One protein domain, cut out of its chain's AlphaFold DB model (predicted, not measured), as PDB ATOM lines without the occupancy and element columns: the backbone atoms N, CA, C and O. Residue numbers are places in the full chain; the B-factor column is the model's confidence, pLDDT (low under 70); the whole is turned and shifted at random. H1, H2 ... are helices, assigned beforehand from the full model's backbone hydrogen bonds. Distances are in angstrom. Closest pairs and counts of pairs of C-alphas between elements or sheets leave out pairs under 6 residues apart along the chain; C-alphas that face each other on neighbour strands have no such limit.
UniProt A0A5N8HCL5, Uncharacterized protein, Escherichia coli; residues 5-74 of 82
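Overview. This is residues 5 to 74 of the 82 residues of an uncharacterized protein of Escherichia coli (UniProt A0A5N8HCL5). Two helices, the long H2 and the shorter H4, run side by side in opposite ways at a slant to each other, with the short H1 packed on H4 near the end of the pair where H2 begins. H3 sits at the far end, beyond the end of H2 and set steeply to it, and the long stretch of residues 44 to 58 folds back from there to H4; residues 43 to 48 stick out. The 70 printed residues hold four named helices, in the order H1, H2, H3, H4, and no named strand, and the class is all helix. The whole is loose, with a radius of gyration of the C-alphas of 13.9 A, and it is only just elongated, with spans of 40 by 20 by 19 A.

Arrangement. The longest helix is H2, residues 13 to 31. H4, residues 59 to 72, touches H2, and their closest C-alphas, those of Leu 16 and Leu 70, are 7.1 A apart. These two helices run opposite ways at a steep tilt of 35.1 degrees, only just past shallow. H1, residues 5 to 9, touches H4, which meets it with residues 65 to 69 alone; the closest C-alphas, those of Ile 5 and Glu 65, are 5.5 A apart. H1 and H2 are close but not clearly touching, with the closest C-alphas, those of Phe 8 and Leu 16, 7.2 A apart. H3, residues 35 to 43, touches no helix. It is close to H2 but not clearly touching: the closest C-alphas, those of Asp 30 and Lys 38, are 7.9 A apart. H2 and H3 run opposite ways at a steep tilt of 62 degrees. H3 is apart from both H1 and H4. In H1, H2, H3 and H4 every O i to N i+4 backbone pair is within hydrogen-bond range.

Along the chain. H2 measures 27.2 A from C-alpha 13 at (-109.236, -7.315, 3.338) to C-alpha 31 at (-94.740, 5.922, 22.192). H4 measures 20.0 A and ends with C-alpha 72 at (-108.693, 2.347, -2.203). H3 measures 12.5 A from C-alpha 35 to C-alpha 43. H1, five residues, begins with C-alpha 5 at (-98.210, -1.520, -2.287).

Size, cuts and confidence. The two C-alphas farthest apart are those of Gln 43 and Lys 74, at 40.9 A. The printed part has no cut. The links from H1 to H2 and from H2 to H3 are tight, with 3 residues each, while the link from H3 to H4 is long, with 15. The mean pLDDT of the printed part is 79.9; residues 5 to 6 and 41 to 55 are under 70.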
ATOM      1  N   ILE A   5     -96.931  -1.608  -1.559       60.75
ATOM      2  CA  ILE A   5     -98.210  -1.520  -2.287       60.75
ATOM      3  C   ILE A   5     -98.456  -2.744  -3.169       60.75
ATOM      4  O   ILE A   5     -99.567  -3.273  -3.188       60.75
ATOM      5  N   ASP A   6     -97.443  -3.221  -3.899       67.38
ATOM      6  CA  ASP A   6     -97.617  -4.392  -4.765       67.38
ATOM      7  C   ASP A   6     -97.856  -5.670  -3.953       67.38
ATOM      8  O   ASP A   6     -98.603  -6.534  -4.393       67.38
ATOM      9  N   LYS A   7     -97.318  -5.751  -2.729       74.94
ATOM     10  CA  LYS A   7     -97.564  -6.876  -1.819       74.94
ATOM     11  C   LYS A   7     -98.957  -6.814  -1.195       74.94
ATOM     12  O   LYS A   7     -99.566  -7.855  -0.979       74.94
ATOM     13  N   PHE A   8     -99.483  -5.619  -0.911       84.19
ATOM     14  CA  PHE A   8    -100.802  -5.471  -0.286       84.19
ATOM     15  C   PHE A   8    -101.969  -5.816  -1.210       84.19
ATOM     16  O   PHE A   8    -102.995  -6.305  -0.734       84.19
ATOM     17  N   LYS A   9    -101.798  -5.640  -2.524       81.88
ATOM     18  CA  LYS A   9    -102.811  -5.984  -3.534       81.88
ATOM     19  C   LYS A   9    -103.264  -7.443  -3.452       81.88
ATOM     20  O   LYS A   9    -104.455  -7.708  -3.595       81.88
ATOM     21  N   ASP A  10    -102.351  -8.356  -3.145       86.62
ATOM     22  CA  ASP A  10    -102.632  -9.796  -3.134       86.62
ATOM     23  C   ASP A  10    -103.244 -10.290  -1.815       86.62
ATOM     24  O   ASP A  10    -103.709 -11.429  -1.720       86.62
ATOM     25  N   PHE A  11    -103.272  -9.453  -0.774       89.75
ATOM     26  CA  PHE A  11    -103.826  -9.840   0.518       89.75
ATOM     27  C   PHE A  11    -105.334  -9.608   0.604       89.75
ATOM     28  O   PHE A  11    -105.897  -8.691   0.008       89.75
ATOM     29  N   SER A  12    -105.998 -10.451   1.400       92.88
ATOM     30  CA  SER A  12    -107.417 -10.282   1.719       92.88
ATOM     31  C   SER A  12    -107.651  -9.046   2.586       92.88
ATOM     32  O   SER A  12    -106.790  -8.679   3.386       92.88
ATOM     33  N   ASP A  13    -108.849  -8.471   2.517       93.25
ATOM     34  CA  ASP A  13    -109.236  -7.315   3.338       93.25
ATOM     35  C   ASP A  13    -109.042  -7.590   4.835       93.25
ATOM     36  O   ASP A  13    -108.468  -6.778   5.554       93.25
ATOM     37  N   LYS A  14    -109.395  -8.801   5.292       92.94
ATOM     38  CA  LYS A  14    -109.163  -9.253   6.674       92.94
ATOM     39  C   LYS A  14    -107.681  -9.236   7.055       92.94
ATOM     40  O   LYS A  14    -107.341  -8.946   8.198       92.94
ATOM     41  N   THR A  15    -106.802  -9.600   6.126       92.62
ATOM     42  CA  THR A  15    -105.352  -9.572   6.348       92.62
ATOM     43  C   THR A  15    -104.852  -8.134   6.450       92.62
ATOM     44  O   THR A  15    -104.095  -7.831   7.366       92.62
ATOM     45  N   LEU A  16    -105.314  -7.247   5.565       92.62
ATOM     46  CA  LEU A  16    -104.934  -5.832   5.577       92.62
ATOM     47  C   LEU A  16    -105.383  -5.129   6.863       92.62
ATOM     48  O   LEU A  16    -104.589  -4.421   7.475       92.62
ATOM     49  N   THR A  17    -106.604  -5.393   7.340       92.31
ATOM     50  CA  THR A  17    -107.074  -4.879   8.637       92.31
ATOM     51  C   THR A  17    -106.188  -5.358   9.786       92.31
ATOM     52  O   THR A  17    -105.783  -4.555  10.618       92.31
ATOM     53  N   LYS A  18    -105.802  -6.641   9.808       92.50
ATOM     54  CA  LYS A  18    -104.898  -7.174  10.842       92.50
ATOM     55  C   LYS A  18    -103.506  -6.550  10.807       92.50
ATOM     56  O   LYS A  18    -102.898  -6.352  11.858       92.50
ATOM     57  N   PHE A  19    -102.977  -6.268   9.617       91.06
ATOM     58  CA  PHE A  19    -101.712  -5.545   9.486       91.06
ATOM     59  C   PHE A  19    -101.829  -4.133  10.048       91.06
ATOM     60  O   PHE A  19    -100.945  -3.707  10.785       91.06
ATOM     61  N   HIS A  20    -102.944  -3.457   9.783       93.75
ATOM     62  CA  HIS A  20    -103.188  -2.124  10.309       93.75
ATOM     63  C   HIS A  20    -103.305  -2.137  11.837       93.75
ATOM     64  O   HIS A  20    -102.618  -1.371  12.497       93.75
ATOM     65  N   GLU A  21    -104.081  -3.056  12.420       90.75
ATOM     66  CA  GLU A  21    -104.164  -3.241  13.881       90.75
ATOM     67  C   GLU A  21    -102.787  -3.509  14.507       90.75
ATOM     68  O   GLU A  21    -102.446  -2.959  15.553       90.75
ATOM     69  N   SER A  22    -101.965  -4.333  13.851       88.19
ATOM     70  CA  SER A  22    -100.607  -4.630  14.318       88.19
ATOM     71  C   SER A  22     -99.711  -3.392  14.272       88.19
ATOM     72  O   SER A  22     -98.954  -3.153  15.210       88.19
ATOM     73  N   ALA A  23     -99.824  -2.583  13.215       89.62
ATOM     74  CA  ALA A  23     -99.101  -1.325  13.095       89.62
ATOM     75  C   ALA A  23     -99.563  -0.299  14.141       89.62
ATOM     76  O   ALA A  23     -98.720   0.346  14.756       89.62
ATOM     77  N   THR A  24    -100.870  -0.195  14.410       89.81
ATOM     78  CA  THR A  24    -101.418   0.653  15.481       89.81
ATOM     79  C   THR A  24    -100.803   0.281  16.827       89.81
ATOM     80  O   THR A  24    -100.195   1.129  17.475       89.81
ATOM     81  N   ASN A  25    -100.861  -1.003  17.193       86.69
ATOM     82  CA  ASN A  25    -100.288  -1.496  18.446       86.69
ATOM     83  C   ASN A  25     -98.774  -1.239  18.532       86.69
ATOM     84  O   ASN A  25     -98.260  -0.942  19.608       86.69
ATOM     85  N   ALA A  26     -98.053  -1.343  17.411       84.75
ATOM     86  CA  ALA A  26     -96.622  -1.063  17.356       84.75
ATOM     87  C   ALA A  26     -96.311   0.416  17.640       84.75
ATOM     88  O   ALA A  26     -95.473   0.693  18.494       84.75
ATOM     89  N   TYR A  27     -97.010   1.355  16.991       86.25
ATOM     90  CA  TYR A  27     -96.836   2.794  17.236       86.25
ATOM     91  C   TYR A  27     -97.278   3.210  18.646       86.25
ATOM     92  O   TYR A  27     -96.629   4.044  19.276       86.25
ATOM     93  N   GLU A  28     -98.369   2.642  19.162       85.75
ATOM     94  CA  GLU A  28     -98.818   2.895  20.536       85.75
ATOM     95  C   GLU A  28     -97.805   2.380  21.562       85.75
ATOM     96  O   GLU A  28     -97.443   3.103  22.492       85.75
ATOM     97  N   SER A  29     -97.300   1.158  21.364       82.12
ATOM     98  CA  SER A  29     -96.274   0.583  22.231       82.12
ATOM     99  C   SER A  29     -94.976   1.381  22.176       82.12
ATOM    100  O   SER A  29     -94.354   1.572  23.214       82.12
ATOM    101  N   ASP A  30     -94.554   1.840  20.999       81.94
ATOM    102  CA  ASP A  30     -93.314   2.598  20.846       81.94
ATOM    103  C   ASP A  30     -93.371   3.953  21.567       81.94
ATOM    104  O   ASP A  30     -92.434   4.323  22.272       81.94
ATOM    105  N   ARG A  31     -94.506   4.656  21.475       83.06
ATOM    106  CA  ARG A  31     -94.740   5.922  22.192       83.06
ATOM    107  C   ARG A  31     -94.799   5.777  23.703       83.06
ATOM    108  O   ARG A  31     -94.495   6.732  24.414       83.06
ATOM    109  N   GLY A  32     -95.249   4.621  24.184       79.81
ATOM    110  CA  GLY A  32     -95.355   4.335  25.611       79.81
ATOM    111  C   GLY A  32     -94.011   4.069  26.290       79.81
ATOM    112  O   GLY A  32     -93.962   4.079  27.517       79.81
ATOM    113  N   LEU A  33     -92.943   3.838  25.520       79.62
ATOM    114  CA  LEU A  33     -91.620   3.497  26.038       79.62
ATOM    115  C   LEU A  33     -90.677   4.701  26.008       79.62
ATOM    116  O   LEU A  33     -90.543   5.403  25.003       79.62
ATOM    117  N   THR A  34     -89.954   4.900  27.105       81.25
ATOM    118  CA  THR A  34     -88.824   5.831  27.168       81.25
ATOM    119  C   THR A  34     -87.622   5.297  26.388       81.25
ATOM    120  O   THR A  34     -87.491   4.093  26.165       81.25
ATOM    121  N   SER A  35     -86.683   6.173  26.015       77.38
ATOM    122  CA  SER A  35     -85.449   5.771  25.318       77.38
ATOM    123  C   SER A  35     -84.676   4.675  26.066       77.38
ATOM    124  O   SER A  35     -84.234   3.712  25.450       77.38
ATOM    125  N   THR A  36     -84.595   4.758  27.397       79.25
ATOM    126  CA  THR A  36     -83.939   3.743  28.235       79.25
ATOM    127  C   THR A  36     -84.654   2.388  28.181       79.25
ATOM    128  O   THR A  36     -84.007   1.344  28.152       79.25
ATOM    129  N   GLU A  37     -85.989   2.378  28.152       77.06
ATOM    130  CA  GLU A  37     -86.777   1.141  28.048       77.06
ATOM    131  C   GLU A  37     -86.675   0.514  26.655       77.06
ATOM    132  O   GLU A  37     -86.606  -0.710  26.543       77.06
ATOM    133  N   LYS A  38     -86.596   1.337  25.602       75.94
ATOM    134  CA  LYS A  38     -86.343   0.892  24.224       75.94
ATOM    135  C   LYS A  38     -84.968   0.235  24.098       75.94
ATOM    136  O   LYS A  38     -84.861  -0.879  23.588       75.94
ATOM    137  N   GLU A  39     -83.929   0.874  24.632       74.00
ATOM    138  CA  GLU A  39     -82.570   0.321  24.672       74.00
ATOM    139  C   GLU A  39     -82.511  -0.992  25.465       74.00
ATOM    140  O   GLU A  39     -81.909  -1.968  25.011       74.00
ATOM    141  N   ALA A  40     -83.186  -1.063  26.616       72.00
ATOM    142  CA  ALA A  40     -83.280  -2.292  27.397       72.00
ATOM    143  C   ALA A  40     -84.007  -3.407  26.620       72.00
ATOM    144  O   ALA A  40     -83.529  -4.541  26.574       72.00
ATOM    145  N   ALA A  41     -85.121  -3.097  25.949       67.88
ATOM    146  CA  ALA A  41     -85.868  -4.058  25.138       67.88
ATOM    147  C   ALA A  41     -85.034  -4.627  23.975       67.88
ATOM    148  O   ALA A  41     -85.137  -5.817  23.672       67.88
ATOM    149  N   GLN A  42     -84.158  -3.816  23.372       66.44
ATOM    150  CA  GLN A  42     -83.215  -4.272  22.346       66.44
ATOM    151  C   GLN A  42     -82.134  -5.209  22.907       66.44
ATOM    152  O   GLN A  42     -81.778  -6.194  22.259       66.44
ATOM    153  N   GLN A  43     -81.631  -4.943  24.117       64.88
ATOM    154  CA  GLN A  43     -80.562  -5.733  24.743       64.88
ATOM    155  C   GLN A  43     -81.011  -7.129  25.188       64.88
ATOM    156  O   GLN A  43     -80.223  -8.073  25.130       64.88
ATOM    157  N   PHE A  44     -82.266  -7.290  25.617       60.06
ATOM    158  CA  PHE A  44     -82.759  -8.583  26.100       60.06
ATOM    159  C   PHE A  44     -83.085  -9.586  24.987       60.06
ATOM    160  O   PHE A  44     -83.362 -10.747  25.291       60.06
ATOM    161  N   GLY A  45     -83.028  -9.176  23.712       54.22
ATOM    162  CA  GLY A  45     -83.126 -10.046  22.535       54.22
ATOM    163  C   GLY A  45     -84.390 -10.909  22.437       54.22
ATOM    164  O   GLY A  45     -84.500 -11.712  21.512       54.22
ATOM    165  N   ASN A  46     -85.336 -10.816  23.378       47.69
ATOM    166  CA  ASN A  46     -86.457 -11.736  23.430       47.69
ATOM    167  C   ASN A  46     -87.662 -11.223  24.238       47.69
ATOM    168  O   ASN A  46     -87.548 -10.752  25.369       47.69
ATOM    169  N   ARG A  47     -88.830 -11.514  23.653       45.44
ATOM    170  CA  ARG A  47     -90.181 -11.667  24.219       45.44
ATOM    171  C   ARG A  47     -91.144 -10.487  24.291       45.44
ATOM    172  O   ARG A  47     -92.343 -10.752  24.235       45.44
ATOM    173  N   TYR A  48     -90.689  -9.244  24.313       48.25
ATOM    174  CA  TYR A  48     -91.566  -8.113  24.008       48.25
ATOM    175  C   TYR A  48     -91.190  -7.643  22.616       48.25
ATOM    176  O   TYR A  48     -90.049  -7.255  22.389       48.25
ATOM    177  N   ALA A  49     -92.106  -7.800  21.662       51.41
ATOM    178  CA  ALA A  49     -91.885  -7.381  20.290       51.41
ATOM    179  C   ALA A  49     -91.803  -5.852  20.264       51.41
ATOM    180  O   ALA A  49     -92.795  -5.154  20.078       51.41
ATOM    181  N   TYR A  50     -90.612  -5.336  20.537       55.66
ATOM    182  CA  TYR A  50     -90.291  -3.959  20.273       55.66
ATOM    183  C   TYR A  50     -90.111  -3.838  18.764       55.66
ATOM    184  O   TYR A  50     -89.102  -4.265  18.208       55.66
ATOM    185  N   TYR A  51     -91.146  -3.338  18.094       61.78
ATOM    186  CA  TYR A  51     -91.165  -3.231  16.638       61.78
ATOM    187  C   TYR A  51     -90.296  -2.081  16.117       61.78
ATOM    188  O   TYR A  51     -90.158  -1.967  14.906       61.78
ATOM    189  N   GLY A  52     -89.696  -1.271  17.006       62.06
ATOM    190  CA  GLY A  52     -88.734  -0.224  16.659       62.06
ATOM    191  C   GLY A  52     -89.241   0.686  15.551       62.06
ATOM    192  O   GLY A  52     -88.538   0.897  14.569       62.06
ATOM    193  N   THR A  53     -90.483   1.155  15.654       66.81
ATOM    194  CA  THR A  53     -91.135   1.926  14.584       66.81
ATOM    195  C   THR A  53     -90.387   3.223  14.252       66.81
ATOM    196  O   THR A  53     -90.478   3.727  13.140       66.81
ATOM    197  N   ASP A  54     -89.632   3.739  15.218       66.12
ATOM    198  CA  ASP A  54     -88.662   4.835  15.145       66.12
ATOM    199  C   ASP A  54     -87.256   4.398  14.679       66.12
ATOM    200  O   ASP A  54     -86.539   5.185  14.063       66.12
ATOM    201  N   TYR A  55     -86.857   3.148  14.933       62.53
ATOM    202  CA  TYR A  55     -85.586   2.568  14.479       62.53
ATOM    203  C   TYR A  55     -85.609   2.139  13.001       62.53
ATOM    204  O   TYR A  55     -84.574   2.189  12.331       62.53
ATOM    205  N   PHE A  56     -86.763   1.725  12.472       70.56
ATOM    206  CA  PHE A  56     -86.923   1.313  11.076       70.56
ATOM    207  C   PHE A  56     -87.463   2.463  10.224       70.56
ATOM    208  O   PHE A  56     -88.653   2.773  10.224       70.56
ATOM    209  N   SER A  57     -86.576   3.084   9.442       73.75
ATOM    210  CA  SER A  57     -86.893   4.257   8.610       73.75
ATOM    211  C   SER A  57     -87.998   4.039   7.565       73.75
ATOM    212  O   SER A  57     -88.556   5.005   7.050       73.75
ATOM    213  N   ASP A  58     -88.302   2.789   7.215       79.81
ATOM    214  CA  ASP A  58     -89.325   2.408   6.240       79.81
ATOM    215  C   ASP A  58     -90.706   2.156   6.865       79.81
ATOM    216  O   ASP A  58     -91.686   2.009   6.134       79.81
ATOM    217  N   TRP A  59     -90.823   2.168   8.194       83.56
ATOM    218  CA  TRP A  59     -92.083   1.917   8.892       83.56
ATOM    219  C   TRP A  59     -93.181   2.964   8.619       83.56
ATOM    220  O   TRP A  59     -94.331   2.572   8.392       83.56
ATOM    221  N   PRO A  60     -92.885   4.281   8.549       87.00
ATOM    222  CA  PRO A  60     -93.880   5.271   8.136       87.00
ATOM    223  C   PRO A  60     -94.403   5.016   6.720       87.00
ATOM    224  O   PRO A  60     -95.614   5.047   6.503       87.00
ATOM    225  N   VAL A  61     -93.497   4.672   5.794       88.19
ATOM    226  CA  VAL A  61     -93.821   4.372   4.391       88.19
ATOM    227  C   VAL A  61     -94.675   3.111   4.288       88.19
ATOM    228  O   VAL A  61     -95.679   3.112   3.584       88.19
ATOM    229  N   TYR A  62     -94.335   2.055   5.031       88.12
ATOM    230  CA  TYR A  62     -95.145   0.838   5.117       88.12
ATOM    231  C   TYR A  62     -96.592   1.147   5.527       88.12
ATOM    232  O   TYR A  62     -97.530   0.643   4.904       88.12
ATOM    233  N   VAL A  63     -96.783   1.998   6.544       90.62
ATOM    234  CA  VAL A  63     -98.121   2.385   7.009       90.62
ATOM    235  C   VAL A  63     -98.847   3.269   6.001       90.62
ATOM    236  O   VAL A  63    -100.017   3.007   5.737       90.62
ATOM    237  N   ASP A  64     -98.179   4.256   5.393       91.50
ATOM    238  CA  ASP A  64     -98.773   5.065   4.310       91.50
ATOM    239  C   ASP A  64     -99.299   4.184   3.172       91.50
ATOM    240  O   ASP A  64    -100.425   4.343   2.700       91.50
ATOM    241  N   GLU A  65     -98.490   3.216   2.748       92.06
ATOM    242  CA  GLU A  65     -98.825   2.302   1.663       92.06
ATOM    243  C   GLU A  65     -99.976   1.347   2.026       92.06
ATOM    244  O   GLU A  65    -100.825   1.047   1.181       92.06
ATOM    245  N   LEU A  66    -100.047   0.904   3.283       92.38
ATOM    246  CA  LEU A  66    -101.138   0.077   3.796       92.38
ATOM    247  C   LEU A  66    -102.459   0.859   3.879       92.38
ATOM    248  O   LEU A  66    -103.491   0.378   3.408       92.38
ATOM    249  N   GLU A  67    -102.435   2.069   4.440       94.31
ATOM    250  CA  GLU A  67    -103.605   2.950   4.558       94.31
ATOM    251  C   GLU A  67    -104.129   3.391   3.185       94.31
ATOM    252  O   GLU A  67    -105.346   3.487   2.979       94.31
ATOM    253  N   ALA A  68    -103.235   3.592   2.213       93.31
ATOM    254  CA  ALA A  68    -103.605   3.870   0.830       93.31
ATOM    255  C   ALA A  68    -104.376   2.700   0.195       93.31
ATOM    256  O   ALA A  68    -105.408   2.918  -0.449       93.31
ATOM    257  N   GLU A  69    -103.929   1.454   0.395       93.62
ATOM    258  CA  GLU A  69    -104.630   0.275  -0.130       93.62
ATOM    259  C   GLU A  69    -105.970   0.040   0.593       93.62
ATOM    260  O   GLU A  69    -106.974  -0.239  -0.067       93.62
ATOM    261  N   LEU A  70    -106.040   0.237   1.916       93.75
ATOM    262  CA  LEU A  70    -107.299   0.174   2.677       93.75
ATOM    263  C   LEU A  70    -108.315   1.213   2.182       93.75
ATOM    264  O   LEU A  70    -109.477   0.881   1.928       93.75
ATOM    265  N   SER A  71    -107.863   2.453   1.968       94.19
ATOM    266  CA  SER A  71    -108.687   3.551   1.449       94.19
ATOM    267  C   SER A  71    -109.205   3.253   0.044       94.19
ATOM    268  O   SER A  71    -110.394   3.415  -0.239       94.19
ATOM    269  N   LYS A  72    -108.335   2.749  -0.838       93.62
ATOM    270  CA  LYS A  72    -108.693   2.347  -2.203       93.62
ATOM    271  C   LYS A  72    -109.769   1.258  -2.220       93.62
ATOM    272  O   LYS A  72    -110.647   1.284  -3.083       93.62
ATOM    273  N   ARG A  73    -109.728   0.327  -1.262       93.12
ATOM    274  CA  ARG A  73    -110.729  -0.740  -1.089       93.12
ATOM    275  C   ARG A  73    -111.968  -0.315  -0.304       93.12
ATOM    276  O   ARG A  73    -112.895  -1.108  -0.182       93.12
ATOM    277  N   LYS A  74    -112.015   0.930   0.188       95.44
ATOM    278  CA  LYS A  74    -113.095   1.461   1.036       95.44
ATOM    279  C   LYS A  74    -113.295   0.645   2.321       95.44
ATOM    280  O   LYS A  74    -114.418   0.489   2.793       95.44
TER     281      LYS A  74